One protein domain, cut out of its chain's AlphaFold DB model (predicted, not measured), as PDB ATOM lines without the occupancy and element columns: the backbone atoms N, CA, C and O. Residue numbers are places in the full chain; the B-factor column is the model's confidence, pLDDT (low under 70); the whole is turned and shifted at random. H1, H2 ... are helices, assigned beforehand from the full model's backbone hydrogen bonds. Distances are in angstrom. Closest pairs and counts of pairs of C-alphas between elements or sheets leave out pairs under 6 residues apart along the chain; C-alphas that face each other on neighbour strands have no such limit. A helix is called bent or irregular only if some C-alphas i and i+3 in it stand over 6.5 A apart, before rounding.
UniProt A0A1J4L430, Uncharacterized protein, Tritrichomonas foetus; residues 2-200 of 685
ATOM      1  N   SER A   2      -9.802 -15.149 -11.574       50.88
ATOM      2  CA  SER A   2      -9.996 -15.529 -12.991       50.88
ATOM      3  C   SER A   2     -11.281 -15.028 -13.689       50.88
ATOM      4  O   SER A   2     -11.235 -14.674 -14.862       50.88
ATOM      5  N   SER A   3     -12.429 -14.919 -13.002       54.84
ATOM      6  CA  SER A   3     -13.687 -14.463 -13.641       54.84
ATOM      7  C   SER A   3     -13.723 -12.964 -13.977       54.84
ATOM      8  O   SER A   3     -14.501 -12.544 -14.836       54.84
ATOM      9  N   ILE A   4     -12.886 -12.161 -13.308       60.34
ATOM     10  CA  ILE A   4     -12.672 -10.740 -13.621       60.34
ATOM     11  C   ILE A   4     -11.844 -10.626 -14.906       60.34
ATOM     12  O   ILE A   4     -12.165  -9.802 -15.756       60.34
ATOM     13  N   ASN A   5     -10.859 -11.514 -15.084       68.69
ATOM     14  CA  ASN A   5      -9.996 -11.534 -16.261       68.69
ATOM     15  C   ASN A   5     -10.797 -11.826 -17.542       68.69
ATOM     16  O   ASN A   5     -10.753 -11.036 -18.473       68.69
ATOM     17  N   CYS A   6     -11.660 -12.850 -17.533       78.69
ATOM     18  CA  CYS A   6     -12.520 -13.183 -18.681       78.69
ATOM     19  C   CYS A   6     -13.419 -12.010 -19.127       78.69
ATOM     20  O   CYS A   6     -13.498 -11.687 -20.310       78.69
ATOM     21  N   LYS A   7     -14.062 -11.307 -18.180       78.75
ATOM     22  CA  LYS A   7     -14.890 -10.130 -18.501       78.75
ATOM     23  C   LYS A   7     -14.080  -8.974 -19.084       78.75
ATOM     24  O   LYS A   7     -14.598  -8.265 -19.942       78.75
ATOM     25  N   ASN A   8     -12.857  -8.769 -18.604       79.06
ATOM     26  CA  ASN A   8     -11.973  -7.726 -19.114       79.06
ATOM     27  C   ASN A   8     -11.469  -8.075 -20.520       79.06
ATOM     28  O   ASN A   8     -11.496  -7.206 -21.381       79.06
ATOM     29  N   THR A   9     -11.121  -9.340 -20.782       80.38
ATOM     30  CA  THR A   9     -10.743  -9.817 -22.121       80.38
ATOM     31  C   THR A   9     -11.905  -9.701 -23.109       80.38
ATOM     32  O   THR A   9     -11.720  -9.160 -24.190       80.38
ATOM     33  N   MET A  10     -13.127 -10.104 -22.729       83.44
ATOM     34  CA  MET A  10     -14.318  -9.916 -23.575       83.44
ATOM     35  C   MET A  10     -14.590  -8.434 -23.868       83.44
ATOM     36  O   MET A  10     -14.860  -8.071 -25.006       83.44
ATOM     37  N   LYS A  11     -14.479  -7.548 -22.867       82.81
ATOM     38  CA  LYS A  11     -14.604  -6.095 -23.083       82.81
ATOM     39  C   LYS A  11     -13.515  -5.535 -23.997       82.81
ATOM     40  O   LYS A  11     -13.795  -4.608 -24.742       82.81
ATOM     41  N   PHE A  12     -12.297  -6.066 -23.902       80.94
ATOM     42  CA  PHE A  12     -11.186  -5.681 -24.762       80.94
ATOM     43  C   PHE A  12     -11.480  -6.051 -26.220       80.94
ATOM     44  O   PHE A  12     -11.424  -5.166 -27.065       80.94
ATOM     45  N   ILE A  13     -11.897  -7.296 -26.489       81.56
ATOM     46  CA  ILE A  13     -12.277  -7.783 -27.832       81.56
ATOM     47  C   ILE A  13     -13.408  -6.949 -28.443       81.56
ATOM     48  O   ILE A  13     -13.361  -6.617 -29.618       81.56
ATOM     49  N   LEU A  14     -14.415  -6.601 -27.638       82.88
ATOM     50  CA  LEU A  14     -15.592  -5.845 -28.081       82.88
ATOM     51  C   LEU A  14     -15.363  -4.328 -28.169       82.88
ATOM     52  O   LEU A  14     -16.314  -3.588 -28.409       82.88
ATOM     53  N   SER A  15     -14.149  -3.841 -27.904       80.00
ATOM     54  CA  SER A  15     -13.828  -2.420 -28.032       80.00
ATOM     55  C   SER A  15     -13.209  -2.131 -29.398       80.00
ATOM     56  O   SER A  15     -12.308  -2.848 -29.818       80.00
ATOM     57  N   ASP A  16     -13.583  -1.016 -30.032       58.88
ATOM     58  CA  ASP A  16     -13.009  -0.546 -31.314       58.88
ATOM     59  C   ASP A  16     -11.498  -0.216 -31.247       58.88
ATOM     60  O   ASP A  16     -10.917   0.321 -32.186       58.88
ATOM     61  N   LYS A  17     -10.845  -0.487 -30.110       60.53
ATOM     62  CA  LYS A  17      -9.434  -0.198 -29.833       60.53
ATOM     63  C   LYS A  17      -8.519  -1.415 -29.982       60.53
ATOM     64  O   LYS A  17      -7.349  -1.309 -29.615       60.53
ATOM     65  N   VAL A  18      -9.011  -2.559 -30.465       60.59
ATOM     66  CA  VAL A  18      -8.158  -3.723 -30.763       60.59
ATOM     67  C   VAL A  18      -7.406  -3.454 -32.072       60.59
ATOM     68  O   VAL A  18      -8.053  -3.397 -33.114       60.59
ATOM     69  N   PRO A  19      -6.071  -3.273 -32.063       56.81
ATOM     70  CA  PRO A  19      -5.350  -2.856 -33.268       56.81
ATOM     71  C   PRO A  19      -5.215  -3.977 -34.308       56.81
ATOM     72  O   PRO A  19      -5.067  -3.679 -35.487       56.81
ATOM     73  N   ASP A  20      -5.288  -5.248 -33.887       79.62
ATOM     74  CA  ASP A  20      -5.281  -6.410 -34.782       79.62
ATOM     75  C   ASP A  20      -5.958  -7.633 -34.126       79.62
ATOM     76  O   ASP A  20      -5.410  -8.285 -33.231       79.62
ATOM     77  N   LEU A  21      -7.185  -7.945 -34.555       82.19
ATOM     78  CA  LEU A  21      -7.910  -9.147 -34.120       82.19
ATOM     79  C   LEU A  21      -7.240 -10.436 -34.621       82.19
ATOM     80  O   LEU A  21      -7.357 -11.469 -33.965       82.19
ATOM     81  N   THR A  22      -6.490 -10.375 -35.724       82.31
ATOM     82  CA  THR A  22      -5.738 -11.511 -36.275       82.31
ATOM     83  C   THR A  22      -4.628 -11.919 -35.313       82.31
ATOM     84  O   THR A  22      -4.547 -13.077 -34.910       82.31
ATOM     85  N   GLU A  23      -3.827 -10.954 -34.849       83.44
ATOM     86  CA  GLU A  23      -2.776 -11.204 -33.858       83.44
ATOM     87  C   GLU A  23      -3.354 -11.752 -32.544       83.44
ATOM     88  O   GLU A  23      -2.790 -12.672 -31.942       83.44
ATOM     89  N   PHE A  24      -4.502 -11.223 -32.107       85.31
ATOM     90  CA  PHE A  24      -5.188 -11.736 -30.924       85.31
ATOM     91  C   PHE A  24      -5.574 -13.210 -31.088       85.31
ATOM     92  O   PHE A  24      -5.297 -14.015 -30.194       85.31
ATOM     93  N   VAL A  25      -6.189 -13.572 -32.217       84.56
ATOM     94  CA  VAL A  25      -6.593 -14.954 -32.501       84.56
ATOM     95  C   VAL A  25      -5.385 -15.890 -32.527       84.56
ATOM     96  O   VAL A  25      -5.444 -16.977 -31.959       84.56
ATOM     97  N   GLU A  26      -4.266 -15.456 -33.101       83.12
ATOM     98  CA  GLU A  26      -3.068 -16.288 -33.209       83.12
ATOM     99  C   GLU A  26      -2.343 -16.511 -31.880       83.12
ATOM    100  O   GLU A  26      -1.810 -17.596 -31.649       83.12
ATOM    101  N   LYS A  27      -2.304 -15.502 -31.002       83.88
ATOM    102  CA  LYS A  27      -1.477 -15.548 -29.785       83.88
ATOM    103  C   LYS A  27      -2.259 -15.777 -28.497       83.88
ATOM    104  O   LYS A  27      -1.674 -16.201 -27.507       83.88
ATOM    105  N   ARG A  28      -3.551 -15.437 -28.465       86.44
ATOM    106  CA  ARG A  28      -4.320 -15.297 -27.212       86.44
ATOM    107  C   ARG A  28      -5.691 -15.966 -27.225       86.44
ATOM    108  O   ARG A  28      -6.394 -15.911 -26.214       86.44
ATOM    109  N   LEU A  29      -6.076 -16.620 -28.321       88.69
ATOM    110  CA  LEU A  29      -7.347 -17.340 -28.392       88.69
ATOM    111  C   LEU A  29      -7.443 -18.420 -27.312       88.69
ATOM    112  O   LEU A  29      -8.450 -18.498 -26.615       88.69
ATOM    113  N   GLU A  30      -6.385 -19.204 -27.116       90.19
ATOM    114  CA  GLU A  30      -6.373 -20.256 -26.098       90.19
ATOM    115  C   GLU A  30      -6.576 -19.696 -24.678       90.19
ATOM    116  O   GLU A  30      -7.408 -20.216 -23.932       90.19
ATOM    117  N   GLU A  31      -5.934 -18.567 -24.342       88.69
ATOM    118  CA  GLU A  31      -6.130 -17.877 -23.056       88.69
ATOM    119  C   GLU A  31      -7.587 -17.444 -22.845       88.69
ATOM    120  O   GLU A  31      -8.113 -17.504 -21.725       88.69
ATOM    121  N   LEU A  32      -8.248 -16.978 -23.912       89.62
ATOM    122  CA  LEU A  32      -9.656 -16.595 -23.870       89.62
ATOM    123  C   LEU A  32     -10.545 -17.813 -23.624       89.62
ATOM    124  O   LEU A  32     -11.424 -17.738 -22.764       89.62
ATOM    125  N   ILE A  33     -10.333 -18.911 -24.352       92.81
ATOM    126  CA  ILE A  33     -11.144 -20.124 -24.206       92.81
ATOM    127  C   ILE A  33     -10.972 -20.716 -22.802       92.81
ATOM    128  O   ILE A  33     -11.971 -21.002 -22.139       92.81
ATOM    129  N   ASP A  34      -9.748 -20.778 -22.272       91.12
ATOM    130  CA  ASP A  34      -9.505 -21.186 -20.882       91.12
ATOM    131  C   ASP A  34     -10.218 -20.262 -19.887       91.12
ATOM    132  O   ASP A  34     -10.883 -20.706 -18.942       91.12
ATOM    133  N   SER A  35     -10.147 -18.952 -20.125       89.19
ATOM    134  CA  SER A  35     -10.839 -17.957 -19.306       89.19
ATOM    135  C   SER A  35     -12.363 -18.106 -19.367       89.19
ATOM    136  O   SER A  35     -13.030 -17.875 -18.353       89.19
ATOM    137  N   LEU A  36     -12.929 -18.500 -20.513       90.06
ATOM    138  CA  LEU A  36     -14.354 -18.804 -20.680       90.06
ATOM    139  C   LEU A  36     -14.746 -20.062 -19.903       90.06
ATOM    140  O   LEU A  36     -15.693 -19.999 -19.122       90.06
ATOM    141  N   ILE A  37     -13.989 -21.156 -20.018       90.50
ATOM    142  CA  ILE A  37     -14.233 -22.399 -19.264       90.50
ATOM    143  C   ILE A  37     -14.227 -22.123 -17.754       90.50
ATOM    144  O   ILE A  37     -15.114 -22.571 -17.021       90.50
ATOM    145  N   ILE A  38     -13.260 -21.344 -17.261       88.44
ATOM    146  CA  ILE A  38     -13.186 -20.979 -15.840       88.44
ATOM    147  C   ILE A  38     -14.354 -20.064 -15.442       88.44
ATOM    148  O   ILE A  38     -14.931 -20.213 -14.358       88.44
ATOM    149  N   TYR A  39     -14.706 -19.103 -16.301       87.50
ATOM    150  CA  TYR A  39     -15.832 -18.199 -16.081       87.50
ATOM    151  C   TYR A  39     -17.148 -18.967 -15.948       87.50
ATOM    152  O   TYR A  39     -17.878 -18.754 -14.977       87.50
ATOM    153  N   PHE A  40     -17.398 -19.893 -16.867       88.12
ATOM    154  CA  PHE A  40     -18.531 -20.802 -16.869       88.12
ATOM    155  C   PHE A  40     -18.588 -21.645 -15.594       88.12
ATOM    156  O   PHE A  40     -19.537 -21.512 -14.819       88.12
ATOM    157  N   ASN A  41     -17.530 -22.384 -15.274       85.50
ATOM    158  CA  ASN A  41     -17.449 -23.178 -14.044       85.50
ATOM    159  C   ASN A  41     -17.752 -22.370 -12.771       85.50
ATOM    160  O   ASN A  41     -18.472 -22.815 -11.875       85.50
ATOM    161  N   HIS A  42     -17.224 -21.147 -12.669       82.88
ATOM    162  CA  HIS A  42     -17.487 -20.277 -11.522       82.88
ATOM    163  C   HIS A  42     -18.948 -19.792 -11.461       82.88
ATOM    164  O   HIS A  42     -19.459 -19.499 -10.375       82.88
ATOM    165  N   LYS A  43     -19.608 -19.644 -12.612       79.94
ATOM    166  CA  LYS A  43     -20.989 -19.165 -12.715       79.94
ATOM    167  C   LYS A  43     -22.026 -20.261 -12.499       79.94
ATOM    168  O   LYS A  43     -23.047 -19.975 -11.872       79.94
ATOM    169  N   ALA A  44     -21.725 -21.480 -12.929       74.94
ATOM    170  CA  ALA A  44     -22.586 -22.638 -12.741       74.94
ATOM    171  C   ALA A  44     -22.660 -23.104 -11.274       74.94
ATOM    172  O   ALA A  44     -23.681 -23.627 -10.836       74.94
ATOM    173  N   LYS A  45     -21.618 -22.852 -10.463       72.81
ATOM    174  CA  LYS A  45     -21.637 -23.194  -9.029       72.81
ATOM    175  C   LYS A  45     -22.726 -22.408  -8.270       72.81
ATOM    176  O   LYS A  45     -22.678 -21.169  -8.250       72.81
ATOM    177  N   PRO A  46     -23.668 -23.088  -7.584       63.66
ATOM    178  CA  PRO A  46     -24.712 -22.427  -6.811       63.66
ATOM    179  C   PRO A  46     -24.109 -21.606  -5.670       63.66
ATOM    180  O   PRO A  46     -23.117 -21.978  -5.040       63.66
ATOM    181  N   ASN A  47     -24.699 -20.443  -5.401       58.25
ATOM    182  CA  ASN A  47     -24.158 -19.519  -4.411       58.25
ATOM    183  C   ASN A  47     -24.478 -20.010  -2.984       58.25
ATOM    184  O   ASN A  47     -25.541 -19.708  -2.447       58.25
ATOM    185  N   LEU A  48     -23.542 -20.739  -2.362       54.28
ATOM    186  CA  LEU A  48     -23.692 -21.379  -1.039       54.28
ATOM    187  C   LEU A  48     -24.085 -20.418   0.107       54.28
ATOM    188  O   LEU A  48     -24.547 -20.867   1.149       54.28
ATOM    189  N   LYS A  49     -23.923 -19.100  -0.074       51.62
ATOM    190  CA  LYS A  49     -24.201 -18.070   0.944       51.62
ATOM    191  C   LYS A  49     -25.646 -17.540   0.965       51.62
ATOM    192  O   LYS A  49     -25.953 -16.712   1.816       51.62
ATOM    193  N   LYS A  50     -26.534 -17.942   0.046       52.72
ATOM    194  CA  LYS A  50     -27.938 -17.474   0.012       52.72
ATOM    195  C   LYS A  50     -28.909 -18.630   0.279       52.72
ATOM    196  O   LYS A  50     -28.733 -19.709  -0.272       52.72
ATOM    197  N   LYS A  51     -29.968 -18.374   1.071       43.38
ATOM    198  CA  LYS A  51     -31.048 -19.335   1.414       43.38
ATOM    199  C   LYS A  51     -31.697 -20.008   0.190       43.38
ATOM    200  O   LYS A  51     -32.235 -21.098   0.317       43.38
ATOM    201  N   PHE A  52     -31.598 -19.392  -0.989       49.62
ATOM    202  CA  PHE A  52     -31.986 -19.982  -2.268       49.62
ATOM    203  C   PHE A  52     -30.733 -20.350  -3.073       49.62
ATOM    204  O   PHE A  52     -30.001 -19.470  -3.537       49.62
ATOM    205  N   ARG A  53     -30.497 -21.659  -3.226       54.34
ATOM    206  CA  ARG A  53     -29.404 -22.257  -4.008       54.34
ATOM    207  C   ARG A  53     -29.632 -21.995  -5.502       54.34
ATOM    208  O   ARG A  53     -30.190 -22.837  -6.190       54.34
ATOM    209  N   ARG A  54     -29.262 -20.814  -6.001       56.81
ATOM    210  CA  ARG A  54     -29.403 -20.467  -7.427       56.81
ATOM    211  C   ARG A  54     -28.035 -20.253  -8.097       56.81
ATOM    212  O   ARG A  54     -27.137 -19.699  -7.442       56.81
ATOM    213  N   PRO A  55     -27.863 -20.677  -9.365       60.88
ATOM    214  CA  PRO A  55     -26.695 -20.339 -10.183       60.88
ATOM    215  C   PRO A  55     -26.555 -18.821 -10.377       60.88
ATOM    216  O   PRO A  55     -27.504 -18.058 -10.172       60.88
ATOM    217  N   LYS A  56     -25.354 -18.350 -10.734       65.69
ATOM    218  CA  LYS A  56     -25.118 -16.927 -11.041       65.69
ATOM    219  C   LYS A  56     -25.366 -16.694 -12.540       65.69
ATOM    220  O   LYS A  56     -24.779 -17.429 -13.328       65.69
ATOM    221  N   PRO A  57     -26.065 -15.617 -12.951       67.94
ATOM    222  CA  PRO A  57     -26.351 -15.369 -14.364       67.94
ATOM    223  C   PRO A  57     -25.060 -15.201 -15.176       67.94
ATOM    224  O   PRO A  57     -24.097 -14.547 -14.727       67.94
ATOM    225  N   VAL A  58     -25.047 -15.813 -16.356       77.06
ATOM    226  CA  VAL A  58     -23.973 -15.773 -17.353       77.06
ATOM    227  C   VAL A  58     -24.340 -14.744 -18.416       77.06
ATOM    228  O   VAL A  58     -25.472 -14.695 -18.874       77.06
ATOM    229  N   ASN A  59     -23.390 -13.899 -18.818       81.12
ATOM    230  CA  ASN A  59     -23.644 -12.888 -19.846       81.12
ATOM    231  C   ASN A  59     -23.419 -13.477 -21.247       81.12
ATOM    232  O   ASN A  59     -22.437 -13.143 -21.909       81.12
ATOM    233  N   LEU A  60     -24.312 -14.379 -21.666       85.31
ATOM    234  CA  LEU A  60     -24.208 -15.094 -22.944       85.31
ATOM    235  C   LEU A  60     -24.211 -14.146 -24.146       85.31
ATOM    236  O   LEU A  60     -23.441 -14.354 -25.075       85.31
ATOM    237  N   LYS A  61     -24.953 -13.032 -24.075       86.25
ATOM    238  CA  LYS A  61     -24.931 -11.986 -25.109       86.25
ATOM    239  C   LYS A  61     -23.511 -11.495 -25.411       86.25
ATOM    240  O   LYS A  61     -23.150 -11.382 -26.572       86.25
ATOM    241  N   HIS A  62     -22.695 -11.232 -24.384       86.94
ATOM    242  CA  HIS A  62     -21.310 -10.790 -24.599       86.94
ATOM    243  C   HIS A  62     -20.412 -11.910 -25.128       86.94
ATOM    244  O   HIS A  62     -19.537 -11.629 -25.939       86.94
ATOM    245  N   VAL A  63     -20.627 -13.158 -24.695       89.62
ATOM    246  CA  VAL A  63     -19.887 -14.318 -25.224       89.62
ATOM    247  C   VAL A  63     -20.154 -14.464 -26.722       89.62
ATOM    248  O   VAL A  63     -19.213 -14.522 -27.504       89.62
ATOM    249  N   TYR A  64     -21.426 -14.435 -27.125       91.31
ATOM    250  CA  TYR A  64     -21.839 -14.498 -28.526       91.31
ATOM    251  C   TYR A  64     -21.279 -13.342 -29.351       91.31
ATOM    252  O   TYR A  64     -20.691 -13.586 -30.397       91.31
ATOM    253  N   SER A  65     -21.345 -12.104 -28.850       90.25
ATOM    254  CA  SER A  65     -20.719 -10.972 -29.542       90.25
ATOM    255  C   SER A  65     -19.204 -11.142 -29.700       90.25
ATOM    256  O   SER A  65     -18.657 -10.718 -30.712       90.25
ATOM    257  N   CYS A  66     -18.514 -11.765 -28.736       88.94
ATOM    258  CA  CYS A  66     -17.086 -12.063 -28.881       88.94
ATOM    259  C   CYS A  66     -16.844 -13.116 -29.967       88.94
ATOM    260  O   CYS A  66     -15.916 -12.958 -30.753       88.94
ATOM    261  N   PHE A  67     -17.666 -14.165 -30.038       92.62
ATOM    262  CA  PHE A  67     -17.562 -15.166 -31.102       92.62
ATOM    263  C   PHE A  67     -17.815 -14.564 -32.485       92.62
ATOM    264  O   PHE A  67     -17.021 -14.826 -33.382       92.62
ATOM    265  N   ASP A  68     -18.809 -13.680 -32.634       90.75
ATOM    266  CA  ASP A  68     -19.049 -12.948 -33.889       90.75
ATOM    267  C   ASP A  68     -17.817 -12.138 -34.343       90.75
ATOM    268  O   ASP A  68     -17.553 -12.051 -35.539       90.75
ATOM    269  N   HIS A  69     -17.042 -11.572 -33.408       89.00
ATOM    270  CA  HIS A  69     -15.822 -10.816 -33.731       89.00
ATOM    271  C   HIS A  69     -14.602 -11.707 -33.982       89.00
ATOM    272  O   HIS A  69     -13.708 -11.303 -34.713       89.00
ATOM    273  N   ILE A  70     -14.532 -12.891 -33.369       89.56
ATOM    274  CA  ILE A  70     -13.354 -13.771 -33.427       89.56
ATOM    275  C   ILE A  70     -13.419 -14.733 -34.609       89.56
ATOM    276  O   ILE A  70     -12.416 -14.943 -35.287       89.56
ATOM    277  N   PHE A  71     -14.584 -15.336 -34.852       90.81
ATOM    278  CA  PHE A  71     -14.736 -16.420 -35.822       90.81
ATOM    279  C   PHE A  71     -14.330 -16.025 -37.251       90.81
ATOM    280  O   PHE A  71     -13.671 -16.839 -37.894       90.81
ATOM    281  N   PRO A  72     -14.604 -14.797 -37.743       89.56
ATOM    282  CA  PRO A  72     -14.143 -14.365 -39.064       89.56
ATOM    283  C   PRO A  72     -12.618 -14.388 -39.257       89.56
ATOM    284  O   PRO A  72     -12.157 -14.441 -40.392       89.56
ATOM    285  N   PHE A  73     -11.840 -14.357 -38.170       88.31
ATOM    286  CA  PHE A  73     -10.373 -14.347 -38.197       88.31
ATOM    287  C   PHE A  73      -9.759 -15.710 -37.833       88.31
ATOM    288  O   PHE A  73      -8.537 -15.827 -37.737       88.31
ATOM    289  N   LEU A  74     -10.575 -16.752 -37.619       88.88
ATOM    290  CA  LEU A  74     -10.074 -18.102 -37.356       88.88
ATOM    291  C   LEU A  74      -9.403 -18.687 -38.602       88.88
ATOM    292  O   LEU A  74      -9.982 -18.726 -39.685       88.88
ATOM    293  N   ASN A  75      -8.187 -19.204 -38.422       84.19
ATOM    294  CA  ASN A  75      -7.465 -19.933 -39.457       84.19
ATOM    295  C   ASN A  75      -7.502 -21.446 -39.157       84.19
ATOM    296  O   ASN A  75      -6.881 -21.860 -38.172       84.19
ATOM    297  N   PRO A  76      -8.152 -22.273 -40.004       82.25
ATOM    298  CA  PRO A  76      -8.216 -23.731 -39.847       82.25
ATOM    299  C   PRO A  76      -6.855 -24.386 -39.590       82.25
ATOM    300  O   PRO A  76      -6.728 -25.260 -38.738       82.25
ATOM    301  N   ASN A  77      -5.807 -23.904 -40.265       81.25
ATOM    302  CA  ASN A  77      -4.465 -24.489 -40.204       81.25
ATOM    303  C   ASN A  77      -3.725 -24.195 -38.889       81.25
ATOM    304  O   ASN A  77      -2.656 -24.754 -38.654       81.25
ATOM    305  N   LYS A  78      -4.252 -23.296 -38.047       82.12
ATOM    306  CA  LYS A  78      -3.646 -22.903 -36.763       82.12
ATOM    307  C   LYS A  78      -4.390 -23.472 -35.548       82.12
ATOM    308  O   LYS A  78      -3.944 -23.273 -34.421       82.12
ATOM    309  N   LEU A  79      -5.500 -24.187 -35.753       87.56
ATOM    310  CA  LEU A  79      -6.253 -24.831 -34.677       87.56
ATOM    311  C   LEU A  79      -5.604 -26.168 -34.302       87.56
ATOM    312  O   LEU A  79      -5.704 -27.145 -35.039       87.56
ATOM    313  N   ASN A  80      -4.939 -26.208 -33.146       89.81
ATOM    314  CA  ASN A  80      -4.385 -27.444 -32.593       89.81
ATOM    315  C   ASN A  80      -5.446 -28.253 -31.817       89.81
ATOM    316  O   ASN A  80      -6.453 -27.713 -31.351       89.81
ATOM    317  N   ASP A  81      -5.194 -29.548 -31.620       92.19
ATOM    318  CA  ASP A  81      -6.143 -30.471 -30.980       92.19
ATOM    319  C   ASP A  81      -6.504 -30.076 -29.538       92.19
ATOM    320  O   ASP A  81      -7.627 -30.304 -29.085       92.19
ATOM    321  N   SER A  82      -5.562 -29.470 -28.802       93.00
ATOM    322  CA  SER A  82      -5.794 -28.969 -27.437       93.00
ATOM    323  C   SER A  82      -6.874 -27.889 -27.430       93.00
ATOM    324  O   SER A  82      -7.831 -27.954 -26.656       93.00
ATOM    325  N   LEU A  83      -6.756 -26.919 -28.335       92.56
ATOM    326  CA  LEU A  83      -7.698 -25.821 -28.461       92.56
ATOM    327  C   LEU A  83      -9.074 -26.311 -28.922       92.56
ATOM    328  O   LEU A  83     -10.084 -25.867 -28.380       92.56
ATOM    329  N   ILE A  84      -9.129 -27.268 -29.853       94.44
ATOM    330  CA  ILE A  84     -10.392 -27.861 -30.323       94.44
ATOM    331  C   ILE A  84     -11.123 -28.561 -29.169       94.44
ATOM    332  O   ILE A  84     -12.303 -28.299 -28.947       94.44
ATOM    333  N   LYS A  85     -10.418 -29.360 -28.354       93.62
ATOM    334  CA  LYS A  85     -10.996 -29.979 -27.145       93.62
ATOM    335  C   LYS A  85     -11.529 -28.941 -26.154       93.62
ATOM    336  O   LYS A  85     -12.556 -29.159 -25.518       93.62
ATOM    337  N   LYS A  86     -10.852 -27.797 -26.010       93.50
ATOM    338  CA  LYS A  86     -11.329 -26.694 -25.159       93.50
ATOM    339  C   LYS A  86     -12.588 -26.035 -25.733       93.50
ATOM    340  O   LYS A  86     -13.497 -25.703 -24.971       93.50
ATOM    341  N   PHE A  87     -12.681 -25.887 -27.054       94.94
ATOM    342  CA  PHE A  87     -13.911 -25.444 -27.709       94.94
ATOM    343  C   PHE A  87     -15.062 -26.434 -27.507       94.94
ATOM    344  O   PHE A  87     -16.155 -25.988 -27.168       94.94
ATOM    345  N   ASP A  88     -14.832 -27.746 -27.615       94.62
ATOM    346  CA  ASP A  88     -15.848 -28.769 -27.310       94.62
ATOM    347  C   ASP A  88     -16.398 -28.614 -25.880       94.62
ATOM    348  O   ASP A  88     -17.610 -28.608 -25.679       94.62
ATOM    349  N   VAL A  89     -15.533 -28.361 -24.889       93.25
ATOM    350  CA  VAL A  89     -15.943 -28.069 -23.498       93.25
ATOM    351  C   VAL A  89     -16.795 -26.797 -23.412       93.25
ATOM    352  O   VAL A  89     -17.809 -26.772 -22.710       93.25
ATOM    353  N   VAL A  90     -16.411 -25.732 -24.121       93.75
ATOM    354  CA  VAL A  90     -17.202 -24.493 -24.184       93.75
ATOM    355  C   VAL A  90     -18.566 -24.739 -24.827       93.75
ATOM    356  O   VAL A  90     -19.575 -24.272 -24.298       93.75
ATOM    357  N   PHE A  91     -18.635 -25.501 -25.914       95.00
ATOM    358  CA  PHE A  91     -19.906 -25.840 -26.546       95.00
ATOM    359  C   PHE A  91     -20.754 -26.779 -25.686       95.00
ATOM    360  O   PHE A  91     -21.957 -26.561 -25.618       95.00
ATOM    361  N   CYS A  92     -20.173 -27.720 -24.936       93.06
ATOM    362  CA  CYS A  92     -20.904 -28.520 -23.945       93.06
ATOM    363  C   CYS A  92     -21.621 -27.633 -22.909       93.06
ATOM    364  O   CYS A  92     -22.764 -27.897 -22.545       93.06
ATOM    365  N   PHE A  93     -20.986 -26.543 -22.466       91.19
ATOM    366  CA  PHE A  93     -21.613 -25.556 -21.584       91.19
ATOM    367  C   PHE A  93     -22.759 -24.788 -22.263       91.19
ATOM    368  O   PHE A  93     -23.790 -24.550 -21.640       91.19
ATOM    369  N   LEU A  94     -22.576 -24.383 -23.523       91.31
ATOM    370  CA  LEU A  94     -23.549 -23.580 -24.276       91.31
ATOM    371  C   LEU A  94     -24.723 -24.396 -24.838       91.31
ATOM    372  O   LEU A  94     -25.785 -23.837 -25.098       91.31
ATOM    373  N   LEU A  95     -24.525 -25.696 -25.056       92.31
ATOM    374  CA  LEU A  95     -25.509 -26.634 -25.598       92.31
ATOM    375  C   LEU A  95     -26.107 -27.539 -24.515       92.31
ATOM    376  O   LEU A  95     -26.931 -28.402 -24.818       92.31
ATOM    377  N   HIS A  96     -25.764 -27.325 -23.242       90.31
ATOM    378  CA  HIS A  96     -26.396 -28.013 -22.117       90.31
ATOM    379  C   HIS A  96     -27.923 -27.878 -22.189       90.31
ATOM    380  O   HIS A  96     -28.414 -26.803 -22.537       90.31
ATOM    381  N   TYR A  97     -28.681 -28.937 -21.890       86.12
ATOM    382  CA  TYR A  97     -30.141 -28.961 -22.092       86.12
ATOM    383  C   TYR A  97     -30.885 -27.884 -21.274       86.12
ATOM    384  O   TYR A  97     -31.811 -27.263 -21.783       86.12
ATOM    385  N   ASP A  98     -30.394 -27.571 -20.071       83.38
ATOM    386  CA  ASP A  98     -30.880 -26.448 -19.241       83.38
ATOM    387  C   ASP A  98     -30.528 -25.041 -19.774       83.38
ATOM    388  O   ASP A  98     -30.910 -24.034 -19.173       83.38
ATOM    389  N   THR A  99     -29.765 -24.918 -20.866       84.62
ATOM    390  CA  THR A  99     -29.518 -23.606 -21.484       84.62
ATOM    391  C   THR A  99     -30.838 -23.048 -21.996       84.62
ATOM    392  O   THR A  99     -31.600 -23.761 -22.646       84.62
ATOM    393  N   SER A 100     -31.110 -21.767 -21.726       80.06
ATOM    394  CA  SER A 100     -32.407 -21.190 -22.070       80.06
ATOM    395  C   SER A 100     -32.689 -21.212 -23.571       80.06
ATOM    396  O   SER A 100     -31.802 -20.984 -24.405       80.06
ATOM    397  N   LYS A 101     -33.969 -21.383 -23.904       82.00
ATOM    398  CA  LYS A 101     -34.455 -21.446 -25.285       82.00
ATOM    399  C   LYS A 101     -34.114 -20.241 -26.159       82.00
ATOM    400  O   LYS A 101     -33.973 -20.370 -27.366       82.00
ATOM    401  N   ILE A 102     -33.920 -19.066 -25.557       84.12
ATOM    402  CA  ILE A 102     -33.533 -17.848 -26.286       84.12
ATOM    403  C   ILE A 102     -32.075 -17.922 -26.761       84.12
ATOM    404  O   ILE A 102     -31.737 -17.415 -27.827       84.12
ATOM    405  N   ASN A 103     -31.199 -18.542 -25.971       85.94
ATOM    406  CA  ASN A 103     -29.762 -18.554 -26.234       85.94
ATOM    407  C   ASN A 103     -29.329 -19.766 -27.069       85.94
ATOM    408  O   ASN A 103     -28.366 -19.688 -27.835       85.94
ATOM    409  N   ARG A 104     -30.056 -20.880 -26.951       87.81
ATOM    410  CA  ARG A 104     -29.710 -22.149 -27.593       87.81
ATOM    411  C   ARG A 104     -29.586 -22.065 -29.129       87.81
ATOM    412  O   ARG A 104     -28.555 -22.513 -29.629       87.81
ATOM    413  N   PRO A 105     -30.501 -21.429 -29.894       90.75
ATOM    414  CA  PRO A 105     -30.358 -21.320 -31.354       90.75
ATOM    415  C   PRO A 105     -29.076 -20.599 -31.793       90.75
ATOM    416  O   PRO A 105     -28.439 -20.981 -32.779       90.75
ATOM    417  N   GLN A 106     -28.655 -19.579 -31.036       91.50
ATOM    418  CA  GLN A 106     -27.411 -18.855 -31.297       91.50
ATOM    419  C   GLN A 106     -26.185 -19.721 -30.966       91.50
ATOM    420  O   GLN A 106     -25.212 -19.710 -31.719       91.50
ATOM    421  N   ALA A 107     -26.232 -20.509 -29.885       93.19
ATOM    422  CA  ALA A 107     -25.185 -21.483 -29.577       93.19
ATOM    423  C   ALA A 107     -25.022 -22.524 -30.695       93.19
ATOM    424  O   ALA A 107     -23.897 -22.779 -31.115       93.19
ATOM    425  N   ILE A 108     -26.132 -23.062 -31.218       95.56
ATOM    426  CA  ILE A 108     -26.127 -24.006 -32.347       95.56
ATOM    427  C   ILE A 108     -25.532 -23.345 -33.593       95.56
ATOM    428  O   ILE A 108     -24.693 -23.942 -34.258       95.56
ATOM    429  N   LYS A 109     -25.893 -22.089 -33.883       95.50
ATOM    430  CA  LYS A 109     -25.325 -21.337 -35.012       95.50
ATOM    431  C   LYS A 109     -23.798 -21.244 -34.922       95.50
ATOM    432  O   LYS A 109     -23.122 -21.564 -35.895       95.50
ATOM    433  N   PHE A 110     -23.256 -20.832 -33.774       95.88
ATOM    434  CA  PHE A 110     -21.802 -20.771 -33.590       95.88
ATOM    435  C   PHE A 110     -21.159 -22.153 -33.608       95.88
ATOM    436  O   PHE A 110     -20.077 -22.301 -34.158       95.88
ATOM    437  N   PHE A 111     -21.814 -23.166 -33.049       97.19
ATOM    438  CA  PHE A 111     -21.320 -24.535 -33.115       97.19
ATOM    439  C   PHE A 111     -21.163 -24.998 -34.569       97.19
ATOM    440  O   PHE A 111     -20.069 -25.380 -34.973       97.19
ATOM    441  N   CYS A 112     -22.210 -24.855 -35.386       96.44
ATOM    442  CA  CYS A 112     -22.169 -25.180 -36.810       96.44
ATOM    443  C   CYS A 112     -21.100 -24.373 -37.559       96.44
ATOM    444  O   CYS A 112     -20.349 -24.937 -38.348       96.44
ATOM    445  N   GLN A 113     -20.979 -23.067 -37.288       95.00
ATOM    446  CA  GLN A 113     -19.912 -22.241 -37.864       95.00
ATOM    447  C   GLN A 113     -18.521 -22.739 -37.467       95.00
ATOM    448  O   GLN A 113     -17.630 -22.765 -38.307       95.00
ATOM    449  N   PHE A 114     -18.332 -23.156 -36.212       95.88
ATOM    450  CA  PHE A 114     -17.058 -23.685 -35.743       95.88
ATOM    451  C   PHE A 114     -16.689 -24.992 -36.453       95.88
ATOM    452  O   PHE A 114     -15.548 -25.143 -36.883       95.88
ATOM    453  N   LEU A 115     -17.657 -25.894 -36.661       95.50
ATOM    454  CA  LEU A 115     -17.441 -27.136 -37.413       95.50
ATOM    455  C   LEU A 115     -16.913 -26.885 -38.837       95.50
ATOM    456  O   LEU A 115     -16.098 -27.665 -39.325       95.50
ATOM    457  N   LEU A 116     -17.304 -25.780 -39.485       93.81
ATOM    458  CA  LEU A 116     -16.802 -25.421 -40.821       93.81
ATOM    459  C   LEU A 116     -15.291 -25.133 -40.847       93.81
ATOM    460  O   LEU A 116     -14.672 -25.293 -41.898       93.81
ATOM    461  N   PHE A 117     -14.686 -24.747 -39.717       92.62
ATOM    462  CA  PHE A 117     -13.240 -24.505 -39.613       92.62
ATOM    463  C   PHE A 117     -12.425 -25.769 -39.329       92.62
ATOM    464  O   PHE A 117     -11.203 -25.740 -39.453       92.62
ATOM    465  N   LEU A 118     -13.073 -26.861 -38.931       93.62
ATOM    466  CA  LEU A 118     -12.403 -28.118 -38.608       93.62
ATOM    467  C   LEU A 118     -12.347 -29.016 -39.837       93.62
ATOM    468  O   LEU A 118     -13.214 -28.920 -40.702       93.62
ATOM    469  N   ASN A 119     -11.370 -29.914 -39.919       91.44
ATOM    470  CA  ASN A 119     -11.418 -31.026 -40.872       91.44
ATOM    471  C   ASN A 119     -12.213 -32.217 -40.301       91.44
ATOM    472  O   ASN A 119     -12.524 -32.258 -39.110       91.44
ATOM    473  N   ASP A 120     -12.533 -33.192 -41.148       91.31
ATOM    474  CA  ASP A 120     -13.387 -34.331 -40.788       91.31
ATOM    475  C   ASP A 120     -12.817 -35.154 -39.617       91.31
ATOM    476  O   ASP A 120     -13.531 -35.456 -38.661       91.31
ATOM    477  N   SER A 121     -11.504 -35.407 -39.615       91.56
ATOM    478  CA  SER A 121     -10.831 -36.135 -38.530       91.56
ATOM    479  C   SER A 121     -10.895 -35.391 -37.190       91.56
ATOM    480  O   SER A 121     -11.088 -36.004 -36.140       91.56
ATOM    481  N   GLN A 122     -10.764 -34.063 -37.204       93.06
ATOM    482  CA  GLN A 122     -10.869 -33.237 -36.000       93.06
ATOM    483  C   GLN A 122     -12.286 -33.249 -35.422       93.06
ATOM    484  O   GLN A 122     -12.449 -33.290 -34.201       93.06
ATOM    485  N   ILE A 123     -13.307 -33.228 -36.280       93.94
ATOM    486  CA  ILE A 123     -14.707 -33.300 -35.853       93.94
ATOM    487  C   ILE A 123     -14.974 -34.637 -35.156       93.94
ATOM    488  O   ILE A 123     -15.461 -34.642 -34.025       93.94
ATOM    489  N   GLU A 124     -14.607 -35.751 -35.794       90.19
ATOM    490  CA  GLU A 124     -14.835 -37.099 -35.256       90.19
ATOM    491  C   GLU A 124     -14.110 -37.326 -33.928       90.19
ATOM    492  O   GLU A 124     -14.698 -37.844 -32.978       90.19
ATOM    493  N   ASN A 125     -12.851 -36.893 -33.836       90.81
ATOM    494  CA  ASN A 125     -12.012 -37.178 -32.676       90.81
ATOM    495  C   ASN A 125     -12.270 -36.255 -31.478       90.81
ATOM    496  O   ASN A 125     -12.002 -36.655 -30.339       90.81
ATOM    497  N   TYR A 126     -12.734 -35.020 -31.701       93.44
ATOM    498  CA  TYR A 126     -12.740 -33.997 -30.646       93.44
ATOM    499  C   TYR A 126     -14.094 -33.345 -30.366       93.44
ATOM    500  O   TYR A 126     -14.260 -32.834 -29.262       93.44
ATOM    501  N   MET A 127     -15.057 -33.378 -31.293       93.50
ATOM    502  CA  MET A 127     -16.333 -32.650 -31.147       93.50
ATOM    503  C   MET A 127     -17.525 -33.549 -30.789       93.50
ATOM    504  O   MET A 127     -18.669 -33.092 -30.775       93.50
ATOM    505  N   PHE A 128     -17.294 -34.834 -30.504       88.19
ATOM    506  CA  PHE A 128     -18.356 -35.821 -30.278       88.19
ATOM    507  C   PHE A 128     -19.383 -35.386 -29.216       88.19
ATOM    508  O   PHE A 128     -20.589 -35.485 -29.439       88.19
ATOM    509  N   ARG A 129     -18.926 -34.873 -28.066       89.31
ATOM    510  CA  ARG A 129     -19.798 -34.574 -26.917       89.31
ATOM    511  C   ARG A 129     -20.739 -33.417 -27.209       89.31
ATOM    512  O   ARG A 129     -21.953 -33.562 -27.073       89.31
ATOM    513  N   SER A 130     -20.185 -32.291 -27.651       93.50
ATOM    514  CA  SER A 130     -20.990 -31.128 -28.021       93.50
ATOM    515  C   SER A 130     -21.939 -31.434 -29.181       93.50
ATOM    516  O   SER A 130     -23.078 -30.977 -29.135       93.50
ATOM    517  N   THR A 131     -21.533 -32.278 -30.141       94.62
ATOM    518  CA  THR A 131     -22.393 -32.736 -31.249       94.62
ATOM    519  C   THR A 131     -23.649 -33.446 -30.740       94.62
ATOM    520  O   THR A 131     -24.758 -33.086 -31.136       94.62
ATOM    521  N   VAL A 132     -23.513 -34.418 -29.828       92.19
ATOM    522  CA  VAL A 132     -24.679 -35.127 -29.262       92.19
ATOM    523  C   VAL A 132     -25.573 -34.177 -28.461       92.19
ATOM    524  O   VAL A 132     -26.794 -34.313 -28.470       92.19
ATOM    525  N   MET A 133     -24.974 -33.182 -27.802       92.69
ATOM    526  CA  MET A 133     -25.692 -32.186 -27.006       92.69
ATOM    527  C   MET A 133     -26.376 -31.096 -27.836       92.69
ATOM    528  O   MET A 133     -27.125 -30.319 -27.252       92.69
ATOM    529  N   VAL A 134     -26.168 -31.006 -29.159       95.00
ATOM    530  CA  VAL A 134     -26.852 -30.012 -30.015       95.00
ATOM    531  C   VAL A 134     -28.367 -30.126 -29.869       95.00
ATOM    532  O   VAL A 134     -29.056 -29.125 -29.646       95.00
ATOM    533  N   VAL A 135     -28.882 -31.354 -29.911       94.31
ATOM    534  CA  VAL A 135     -30.304 -31.647 -29.738       94.31
ATOM    535  C   VAL A 135     -30.548 -32.088 -28.291       94.31
ATOM    536  O   VAL A 135     -29.966 -33.079 -27.851       94.31
ATOM    537  N   PRO A 136     -31.394 -31.382 -27.519       92.69
ATOM    538  CA  PRO A 136     -31.657 -31.719 -26.124       92.69
ATOM    539  C   PRO A 136     -32.654 -32.889 -26.015       92.69
ATOM    540  O   PRO A 136     -33.751 -32.737 -25.481       92.69
ATOM    541  N   PHE A 137     -32.270 -34.077 -26.499       92.44
ATOM    542  CA  PHE A 137     -33.118 -35.283 -26.519       92.44
ATOM    543  C   PHE A 137     -33.694 -35.663 -25.148       92.44
ATOM    544  O   PHE A 137     -34.791 -36.211 -25.079       92.44
ATOM    545  N   ILE A 138     -32.995 -35.310 -24.064       91.38
ATOM    546  CA  ILE A 138     -33.428 -35.520 -22.677       91.38
ATOM    547  C   ILE A 138     -34.813 -34.938 -22.370       91.38
ATOM    548  O   ILE A 138     -35.503 -35.459 -21.504       91.38
ATOM    549  N   VAL A 139     -35.254 -33.896 -23.084       91.19
ATOM    550  CA  VAL A 139     -36.582 -33.298 -22.870       91.19
ATOM    551  C   VAL A 139     -37.711 -34.267 -23.245       91.19
ATOM    552  O   VAL A 139     -38.786 -34.206 -22.663       91.19
ATOM    553  N   PHE A 140     -37.443 -35.219 -24.143       91.62
ATOM    554  CA  PHE A 140     -38.371 -36.288 -24.515       91.62
ATOM    555  C   PHE A 140     -38.212 -37.561 -23.665       91.62
ATOM    556  O   PHE A 140     -38.802 -38.588 -24.003       91.62
ATOM    557  N   SER A 141     -37.406 -37.546 -22.594       89.44
ATOM    558  CA  SER A 141     -37.209 -38.734 -21.757       89.44
ATOM    559  C   SER A 141     -38.522 -39.158 -21.097       89.44
ATOM    560  O   SER A 141     -39.151 -38.372 -20.388       89.44
ATOM    561  N   ARG A 142     -38.906 -40.416 -21.284       86.56
ATOM    562  CA  ARG A 142     -40.149 -41.023 -20.784       86.56
ATOM    563  C   ARG A 142     -39.961 -41.705 -19.437       86.56
ATOM    564  O   ARG A 142     -40.928 -41.960 -18.724       86.56
ATOM    565  N   SER A 143     -38.716 -42.028 -19.097       86.50
ATOM    566  CA  SER A 143     -38.345 -42.684 -17.850       86.50
ATOM    567  C   SER A 143     -37.118 -42.030 -17.225       86.50
ATOM    568  O   SER A 143     -36.302 -41.402 -17.904       86.50
ATOM    569  N   GLU A 144     -36.948 -42.232 -15.920       86.56
ATOM    570  CA  GLU A 144     -35.742 -41.780 -15.225       86.56
ATOM    571  C   GLU A 144     -34.485 -42.465 -15.789       86.56
ATOM    572  O   GLU A 144     -33.434 -41.843 -15.866       86.56
ATOM    573  N   ASN A 145     -34.582 -43.705 -16.279       84.50
ATOM    574  CA  ASN A 145     -33.447 -44.396 -16.896       84.50
ATOM    575  C   ASN A 145     -32.990 -43.733 -18.202       84.50
ATOM    576  O   ASN A 145     -31.787 -43.545 -18.390       84.50
ATOM    577  N   GLU A 146     -33.922 -43.337 -19.076       87.31
ATOM    578  CA  GLU A 146     -33.598 -42.569 -20.288       87.31
ATOM    579  C   GLU A 146     -32.952 -41.237 -19.917       87.31
ATOM    580  O   GLU A 146     -31.899 -40.875 -20.442       87.31
ATOM    581  N   LYS A 147     -33.539 -40.539 -18.939       89.19
ATOM    582  CA  LYS A 147     -33.003 -39.277 -18.435       89.19
ATOM    583  C   LYS A 147     -31.563 -39.438 -17.946       89.19
ATOM    584  O   LYS A 147     -30.685 -38.692 -18.372       89.19
ATOM    585  N   GLN A 148     -31.292 -40.451 -17.123       87.69
ATOM    586  CA  GLN A 148     -29.943 -40.764 -16.646       87.69
ATOM    587  C   GLN A 148     -28.997 -41.151 -17.789       87.69
ATOM    588  O   GLN A 148     -27.828 -40.773 -17.765       87.69
ATOM    589  N   SER A 149     -29.477 -41.864 -18.811       88.06
ATOM    590  CA  SER A 149     -28.679 -42.200 -19.993       88.06
ATOM    591  C   SER A 149     -28.222 -40.952 -20.753       88.06
ATOM    592  O   SER A 149     -27.046 -40.854 -21.099       88.06
ATOM    593  N   PHE A 150     -29.098 -39.962 -20.945       89.69
ATOM    594  CA  PHE A 150     -28.717 -38.688 -21.563       89.69
ATOM    595  C   PHE A 150     -27.787 -37.850 -20.676       89.69
ATOM    596  O   PHE A 150     -26.855 -37.229 -21.188       89.69
ATOM    597  N   LEU A 151     -27.983 -37.869 -19.353       88.69
ATOM    598  CA  LEU A 151     -27.113 -37.155 -18.412       88.69
ATOM    599  C   LEU A 151     -25.670 -37.686 -18.408       88.69
ATOM    600  O   LEU A 151     -24.754 -36.896 -18.218       88.69
ATOM    601  N   ARG A 152     -25.438 -38.980 -18.685       86.62
ATOM    602  CA  ARG A 152     -24.083 -39.581 -18.745       86.62
ATOM    603  C   ARG A 152     -23.169 -38.977 -19.812       86.62
ATOM    604  O   ARG A 152     -21.954 -39.118 -19.713       86.62
ATOM    605  N   ILE A 153     -23.732 -38.352 -20.845       85.69
ATOM    606  CA  ILE A 153     -22.942 -37.700 -21.902       85.69
ATOM    607  C   ILE A 153     -22.409 -36.345 -21.448       85.69
ATOM    608  O   ILE A 153     -21.368 -35.897 -21.933       85.69
ATOM    609  N   ILE A 154     -23.102 -35.703 -20.507       86.06
ATOM    610  CA  ILE A 154     -22.701 -34.415 -19.961       86.06
ATOM    611  C   ILE A 154     -21.474 -34.655 -19.075       86.06
ATOM    612  O   ILE A 154     -21.564 -35.415 -18.112       86.06
ATOM    613  N   PRO A 155     -20.313 -34.047 -19.372       84.00
ATOM    614  CA  PRO A 155     -19.124 -34.265 -18.557       84.00
ATOM    615  C   PRO A 155     -19.343 -33.782 -17.118       84.00
ATOM    616  O   PRO A 155     -19.916 -32.714 -16.918       84.00
ATOM    617  N   ASP A 156     -18.818 -34.506 -16.124       79.25
ATOM    618  CA  ASP A 156     -19.036 -34.235 -14.687       79.25
ATOM    619  C   ASP A 156     -18.694 -32.796 -14.245       79.25
ATOM    620  O   ASP A 156     -19.191 -32.288 -13.239       79.25
ATOM    621  N   ASN A 157     -17.804 -32.125 -14.981       79.38
ATOM    622  CA  ASN A 157     -17.375 -30.751 -14.730       79.38
ATOM    623  C   ASN A 157     -18.241 -29.685 -15.426       79.38
ATOM    624  O   ASN A 157     -18.007 -28.494 -15.223       79.38
ATOM    625  N   ILE A 158     -19.223 -30.080 -16.233       82.56
ATOM    626  CA  ILE A 158     -20.166 -29.185 -16.899       82.56
ATOM    627  C   ILE A 158     -21.435 -29.123 -16.055       82.56
ATOM    628  O   ILE A 158     -22.155 -30.100 -15.895       82.56
ATOM    629  N   LEU A 159     -21.707 -27.943 -15.512       77.75
ATOM    630  CA  LEU A 159     -22.921 -27.657 -14.756       77.75
ATOM    631  C   LEU A 159     -23.777 -26.644 -15.529       77.75
ATOM    632  O   LEU A 159     -23.218 -25.741 -16.163       77.75
ATOM    633  N   PRO A 160     -25.113 -26.731 -15.432       72.44
ATOM    634  CA  PRO A 160     -26.012 -25.812 -16.115       72.44
ATOM    635  C   PRO A 160     -25.863 -24.375 -15.609       72.44
ATOM    636  O   PRO A 160     -25.723 -24.117 -14.407       72.44
ATOM    637  N   PHE A 161     -25.961 -23.403 -16.517       71.62
ATOM    638  CA  PHE A 161     -26.145 -22.007 -16.126       71.62
ATOM    639  C   PHE A 161     -27.637 -21.707 -16.025       71.62
ATOM    640  O   PHE A 161     -28.288 -21.414 -17.020       71.62
ATOM    641  N   GLY A 162     -28.184 -21.747 -14.813       57.66
ATOM    642  CA  GLY A 162     -29.541 -21.253 -14.590       57.66
ATOM    643  C   GLY A 162     -29.587 -19.733 -14.747       57.66
ATOM    644  O   GLY A 162     -28.930 -19.018 -13.982       57.66
ATOM    645  N   ASP A 163     -30.368 -19.236 -15.707       59.31
ATOM    646  CA  ASP A 163     -30.688 -17.814 -15.815       59.31
ATOM    647  C   ASP A 163     -32.023 -17.557 -15.089       59.31
ATOM    648  O   ASP A 163     -33.069 -18.054 -15.515       59.31
ATOM    649  N   PRO A 164     -32.022 -16.872 -13.928       50.91
ATOM    650  CA  PRO A 164     -33.219 -16.740 -13.105       50.91
ATOM    651  C   PRO A 164     -34.302 -15.932 -13.835       50.91
ATOM    652  O   PRO A 164     -34.212 -14.711 -13.919       50.91
ATOM    653  N   GLY A 165     -35.336 -16.629 -14.319       56.12
ATOM    654  CA  GLY A 165     -36.491 -16.052 -15.020       56.12
ATOM    655  C   GLY A 165     -36.678 -16.529 -16.465       56.12
ATOM    656  O   GLY A 165     -37.663 -16.149 -17.090       56.12
ATOM    657  N   GLN A 166     -35.768 -17.346 -16.998       63.75
ATOM    658  CA  GLN A 166     -35.912 -17.956 -18.323       63.75
ATOM    659  C   GLN A 166     -36.528 -19.357 -18.207       63.75
ATOM    660  O   GLN A 166     -36.227 -20.090 -17.268       63.75
ATOM    661  N   VAL A 167     -37.396 -19.707 -19.159       65.88
ATOM    662  CA  VAL A 167     -38.013 -21.038 -19.257       65.88
ATOM    663  C   VAL A 167     -36.959 -22.031 -19.761       65.88
ATOM    664  O   VAL A 167     -36.193 -21.698 -20.672       65.88
ATOM    665  N   GLU A 168     -36.904 -23.208 -19.135       68.50
ATOM    666  CA  GLU A 168     -36.091 -24.349 -19.579       68.50
ATOM    667  C   GLU A 168     -36.483 -24.768 -21.009       68.50
ATOM    668  O   GLU A 168     -37.569 -24.421 -21.478       68.50
ATOM    669  N   SER A 169     -35.588 -25.469 -21.717       76.69
ATOM    670  CA  SER A 169     -35.889 -25.964 -23.068       76.69
ATOM    671  C   SER A 169     -37.040 -26.970 -23.015       76.69
ATOM    672  O   SER A 169     -36.992 -27.912 -22.224       76.69
ATOM    673  N   ASP A 170     -38.047 -26.785 -23.865       86.19
ATOM    674  CA  ASP A 170     -39.187 -27.696 -23.995       86.19
ATOM    675  C   ASP A 170     -39.079 -28.600 -25.246       86.19
ATOM    676  O   ASP A 170     -38.082 -28.595 -25.978       86.19
ATOM    677  N   GLU A 171     -40.086 -29.451 -25.467       90.88
ATOM    678  CA  GLU A 171     -40.136 -30.358 -26.623       90.88
ATOM    679  C   GLU A 171     -40.097 -29.596 -27.960       90.88
ATOM    680  O   GLU A 171     -39.494 -30.064 -28.931       90.88
ATOM    681  N   HIS A 172     -40.691 -28.399 -28.013       90.75
ATOM    682  CA  HIS A 172     -40.703 -27.559 -29.206       90.75
ATOM    683  C   HIS A 172     -39.302 -27.007 -29.505       90.75
ATOM    684  O   HIS A 172     -38.842 -27.063 -30.649       90.75
ATOM    685  N   ASP A 173     -38.584 -26.557 -28.477       89.19
ATOM    686  CA  ASP A 173     -37.197 -26.097 -28.596       89.19
ATOM    687  C   ASP A 173     -36.248 -27.224 -29.039       89.19
ATOM    688  O   ASP A 173     -35.297 -26.998 -29.801       89.19
ATOM    689  N   CYS A 174     -36.514 -28.459 -28.598       93.12
ATOM    690  CA  CYS A 174     -35.786 -29.644 -29.040       93.12
ATOM    691  C   CYS A 174     -35.956 -29.883 -30.549       93.12
ATOM    692  O   CYS A 174     -34.963 -30.029 -31.270       93.12
ATOM    693  N   VAL A 175     -37.195 -29.818 -31.045       95.25
ATOM    694  CA  VAL A 175     -37.518 -29.932 -32.478       95.25
ATOM    695  C   VAL A 175     -36.854 -28.821 -33.295       95.25
ATOM    696  O   VAL A 175     -36.257 -29.102 -34.336       95.25
ATOM    697  N   ILE A 176     -36.893 -27.567 -32.831       93.88
ATOM    698  CA  ILE A 176     -36.214 -26.444 -33.503       93.88
ATOM    699  C   ILE A 176     -34.706 -26.696 -33.590       93.88
ATOM    700  O   ILE A 176     -34.115 -26.526 -34.658       93.88
ATOM    701  N   SER A 177     -34.090 -27.135 -32.488       95.12
ATOM    702  CA  SER A 177     -32.654 -27.434 -32.426       95.12
ATOM    703  C   SER A 177     -32.267 -28.533 -33.422       95.12
ATOM    704  O   SER A 177     -31.285 -28.397 -34.153       95.12
ATOM    705  N   MET A 178     -33.073 -29.597 -33.495       96.25
ATOM    706  CA  MET A 178     -32.882 -30.695 -34.442       96.25
ATOM    707  C   MET A 178     -33.015 -30.226 -35.891       96.25
ATOM    708  O   MET A 178     -32.128 -30.503 -36.694       96.25
ATOM    709  N   LYS A 179     -34.057 -29.454 -36.225       96.56
ATOM    710  CA  LYS A 179     -34.246 -28.896 -37.574       96.56
ATOM    711  C   LYS A 179     -33.100 -27.977 -37.987       96.56
ATOM    712  O   LYS A 179     -32.620 -28.069 -39.112       96.56
ATOM    713  N   GLN A 180     -32.625 -27.120 -37.082       96.06
ATOM    714  CA  GLN A 180     -31.499 -26.227 -37.357       96.06
ATOM    715  C   GLN A 180     -30.216 -27.011 -37.671       96.06
ATOM    716  O   GLN A 180     -29.490 -26.648 -38.596       96.06
ATOM    717  N   PHE A 181     -29.948 -28.094 -36.937       97.38
ATOM    718  CA  PHE A 181     -28.768 -28.920 -37.185       97.38
ATOM    719  C   PHE A 181     -28.910 -29.809 -38.427       97.38
ATOM    720  O   PHE A 181     -27.971 -29.899 -39.211       97.38
ATOM    721  N   LEU A 182     -30.084 -30.398 -38.670       97.31
ATOM    722  CA  LEU A 182     -30.370 -31.151 -39.899       97.31
ATOM    723  C   LEU A 182     -30.252 -30.269 -41.148       97.31
ATOM    724  O   LEU A 182     -29.709 -30.714 -42.154       97.31
ATOM    725  N   LYS A 183     -30.667 -29.000 -41.068       96.62
ATOM    726  CA  LYS A 183     -30.453 -28.028 -42.146       96.62
ATOM    727  C   LYS A 183     -28.966 -27.788 -42.413       96.62
ATOM    728  O   LYS A 183     -28.553 -27.775 -43.565       96.62
ATOM    729  N   PHE A 184     -28.152 -27.649 -41.366       96.88
ATOM    730  CA  PHE A 184     -26.698 -27.549 -41.516       96.88
ATOM    731  C   PHE A 184     -26.099 -28.807 -42.167       96.88
ATOM    732  O   PHE A 184     -25.290 -28.694 -43.085       96.88
ATOM    733  N   ILE A 185     -26.530 -29.999 -41.738       97.31
ATOM    734  CA  ILE A 185     -26.127 -31.278 -42.345       97.31
ATOM    735  C   ILE A 185     -26.482 -31.298 -43.838       97.31
ATOM    736  O   ILE A 185     -25.652 -31.680 -44.659       97.31
ATOM    737  N   LEU A 186     -27.685 -30.847 -44.201       96.62
ATOM    738  CA  LEU A 186     -28.136 -30.773 -45.591       96.62
ATOM    739  C   LEU A 186     -27.287 -29.796 -46.421       96.62
ATOM    740  O   LEU A 186     -26.852 -30.137 -47.518       96.62
ATOM    741  N   GLU A 187     -27.012 -28.603 -45.886       95.62
ATOM    742  CA  GLU A 187     -26.182 -27.573 -46.531       95.62
ATOM    743  C   GLU A 187     -24.734 -28.039 -46.760       95.62
ATOM    744  O   GLU A 187     -24.089 -27.599 -47.711       95.62
ATOM    745  N   GLN A 188     -24.216 -28.928 -45.905       95.75
ATOM    746  CA  GLN A 188     -22.853 -29.462 -45.996       95.75
ATOM    747  C   GLN A 188     -22.766 -30.842 -46.658       95.75
ATOM    748  O   GLN A 188     -21.659 -31.347 -46.845       95.75
ATOM    749  N   TRP A 189     -23.890 -31.444 -47.057       96.06
ATOM    750  CA  TRP A 189     -23.944 -32.833 -47.523       96.06
ATOM    751  C   TRP A 189     -23.029 -33.115 -48.720       96.06
ATOM    752  O   TRP A 189     -22.377 -34.154 -48.786       96.06
ATOM    753  N   THR A 190     -22.948 -32.174 -49.663       94.12
ATOM    754  CA  THR A 190     -22.107 -32.293 -50.865       94.12
ATOM    755  C   THR A 190     -20.629 -32.045 -50.585       94.12
ATOM    756  O   THR A 190     -19.775 -32.617 -51.258       94.12
ATOM    757  N   ILE A 191     -20.322 -31.205 -49.595       94.06
ATOM    758  CA  ILE A 191     -18.956 -30.794 -49.252       94.06
ATOM    759  C   ILE A 191     -18.308 -31.832 -48.330       94.06
ATOM    760  O   ILE A 191     -17.137 -32.164 -48.504       94.06
ATOM    761  N   ARG A 192     -19.063 -32.344 -47.350       93.88
ATOM    762  CA  ARG A 192     -18.591 -33.257 -46.294       93.88
ATOM    763  C   ARG A 192     -19.520 -34.463 -46.121       93.88
ATOM    764  O   ARG A 192     -20.086 -34.658 -45.041       93.88
ATOM    765  N   PRO A 193     -19.692 -35.286 -47.168       93.50
ATOM    766  CA  PRO A 193     -20.680 -36.363 -47.183       93.50
ATOM    767  C   PRO A 193     -20.531 -37.366 -46.032       93.50
ATOM    768  O   PRO A 193     -21.523 -37.757 -45.418       93.50
ATOM    769  N   ILE A 194     -19.298 -37.768 -45.718       92.62
ATOM    770  CA  ILE A 194     -19.012 -38.814 -44.722       92.62
ATOM    771  C   ILE A 194     -19.391 -38.334 -43.314       92.62
ATOM    772  O   ILE A 194     -20.141 -39.011 -42.609       92.62
ATOM    773  N   ILE A 195     -18.958 -37.128 -42.935       94.12
ATOM    774  CA  ILE A 195     -19.287 -36.526 -41.635       94.12
ATOM    775  C   ILE A 195     -20.786 -36.271 -41.501       94.12
ATOM    776  O   ILE A 195     -21.379 -36.590 -40.471       94.12
ATOM    777  N   CYS A 196     -21.421 -35.745 -42.549       95.69
ATOM    778  CA  CYS A 196     -22.861 -35.500 -42.550       95.69
ATOM    779  C   CYS A 196     -23.664 -36.802 -42.376       95.69
ATOM    780  O   CYS A 196     -24.600 -36.850 -41.576       95.69
ATOM    781  N   SER A 197     -23.244 -37.882 -43.045       95.75
ATOM    782  CA  SER A 197     -23.774 -39.235 -42.842       95.75
ATOM    783  C   SER A 197     -23.563 -39.715 -41.402       95.75
ATOM    784  O   SER A 197     -24.503 -40.205 -40.778       95.75
ATOM    785  N   ASN A 198     -22.378 -39.515 -40.819       94.69
ATOM    786  CA  ASN A 198     -22.098 -39.885 -39.427       94.69
ATOM    787  C   ASN A 198     -23.013 -39.151 -38.434       94.69
ATOM    788  O   ASN A 198     -23.523 -39.780 -37.507       94.69
ATOM    789  N   PHE A 199     -23.293 -37.863 -38.651       95.81
ATOM    790  CA  PHE A 199     -24.264 -37.121 -37.842       95.81
ATOM    791  C   PHE A 199     -25.697 -37.634 -38.014       95.81
ATOM    792  O   PHE A 199     -26.420 -37.778 -37.029       95.81
ATOM    793  N   PHE A 200     -26.110 -37.960 -39.239       96.06
ATOM    794  CA  PHE A 200     -27.421 -38.557 -39.486       96.06
ATOM    795  C   PHE A 200     -27.575 -39.910 -38.769       96.06
ATOM    796  O   PHE A 200     -28.536 -40.122 -38.027       96.06
TER     797      PHE A 200
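What this domain is: This is residues 2 to 200 of the 685 residues of an uncharacterized protein of Tritrichomonas foetus (UniProt A0A1J4L430). A flat slab of helices is built round a four-helix bundle of H2, H3, H4 and H5, an up and down bundle in which each runs against the one before it in the chain. H3, H5 and H10 lie side by side in a row, with H5 between the other two; H1 packs on H2 and H3, H6 and H7 pack on H4, H11 folds back along H10, and the short H8 packs on the first residues of H10, 171 to 174, with H9 packed on H8 and apart from H10. The printed part has 199 residues with eleven named helices, H1 to H11 in chain order, and no named strand; the class is all helix. The whole is compact, with a radius of gyration of the C-alphas of 17.1 A, and it spans 52 by 51 by 25 A.

Where its parts are: H1 is residues 2 to 13, 16.9 A long, and begins at C-alpha 2 at (-9.996, -15.529, -12.991). H2, residues 21 to 44, is the longest helix by residues and measures 29.2 A; it has a kink of 71 degrees near residue 28 and is irregular, with C-alphas 27 and 30 7.7 A apart. H3 is residues 60 to 73, 20.6 A, and is only just irregular, with C-alphas 69 and 72 6.6 A apart. H4 is residues 81 to 94, 19.9 A, and H5 is residues 104 to 117, 20.5 A. Four short helices follow: H6, residues 120 to 126, H7, residues 128 to 133, H8, residues 137 to 140, and H9, residues 144 to 151. H10, residues 171 to 188, is 26.0 A long and begins at C-alpha 171 at (-40.136, -30.358, -26.623). H11, residues 193 to 200, is 10.5 A long and ends at C-alpha 200 at (-27.421, -38.557, -39.486).

How they stand to each other: In the bundle, H2 with residues 21 to 25 alone touches H3 at a shallow tilt of 24 degrees, opposite ways; the closest C-alphas, of Thr 22 and Phe 73, are 5.8 A apart. H2 touches H4 at a steep tilt of 44 degrees, with the C-alphas of Ile 37 and Val 90 closest at 6.1 A. H4 and H5 form a helical hairpin at 14 degrees, closest at C-alphas 94 and 107, 5.9 A. H3 touches H5 at 18 degrees, the same way, closest at C-alphas 67 and 110, 7.5 A. H1 and H2 form a helical hairpin, closest at C-alphas 3 and 39, 5.0 A, and H1 touches H3 with residues 10 to 13 alone, closest at C-alphas 10 and 66, 6.4 A. H4 is the hub, touching four helices; H7 touches it at C-alphas 130 and 92, 4.8 A, and H6 at C-alphas 126 and 85, 5.6 A, at a steep tilt of 69.5 degrees, only just short of perpendicular. H10 touches H5 at a shallow tilt of 20 degrees, the same way, closest at C-alphas 177 and 105, 6.6 A. H10 and H11 form a helical hairpin, closest at C-alphas 185 and 196, 5.3 A. H8 touches H9 at C-alphas 138 and 147, 5.7 A, and H10 at C-alphas 139 and 171, 5.9 A. H3 and H10 are apart, and so are H2 and H5. Every O i to N i+4 pair is within hydrogen-bond range in H4, H6, H7, H9, H10 and H11; H1 has 7 of 8, H2 17 of 20, H3 8 of 10 and H5 9 of 10, and H8 is too short for such a pair.

The domain as a whole: The two C-alphas farthest apart, of Lys 51 and Thr 190, are 54.6 A apart, and the printed part has no cut. The links from H2 to H3 and from H9 to H10 are long, with 15 and 19 residues, and residues 15 to 20 stand free. The mean pLDDT of the printed part is 84.9; it is under 70 at residues 2 to 5, 16 to 19, 46 to 57 and 162 to 168 of this model.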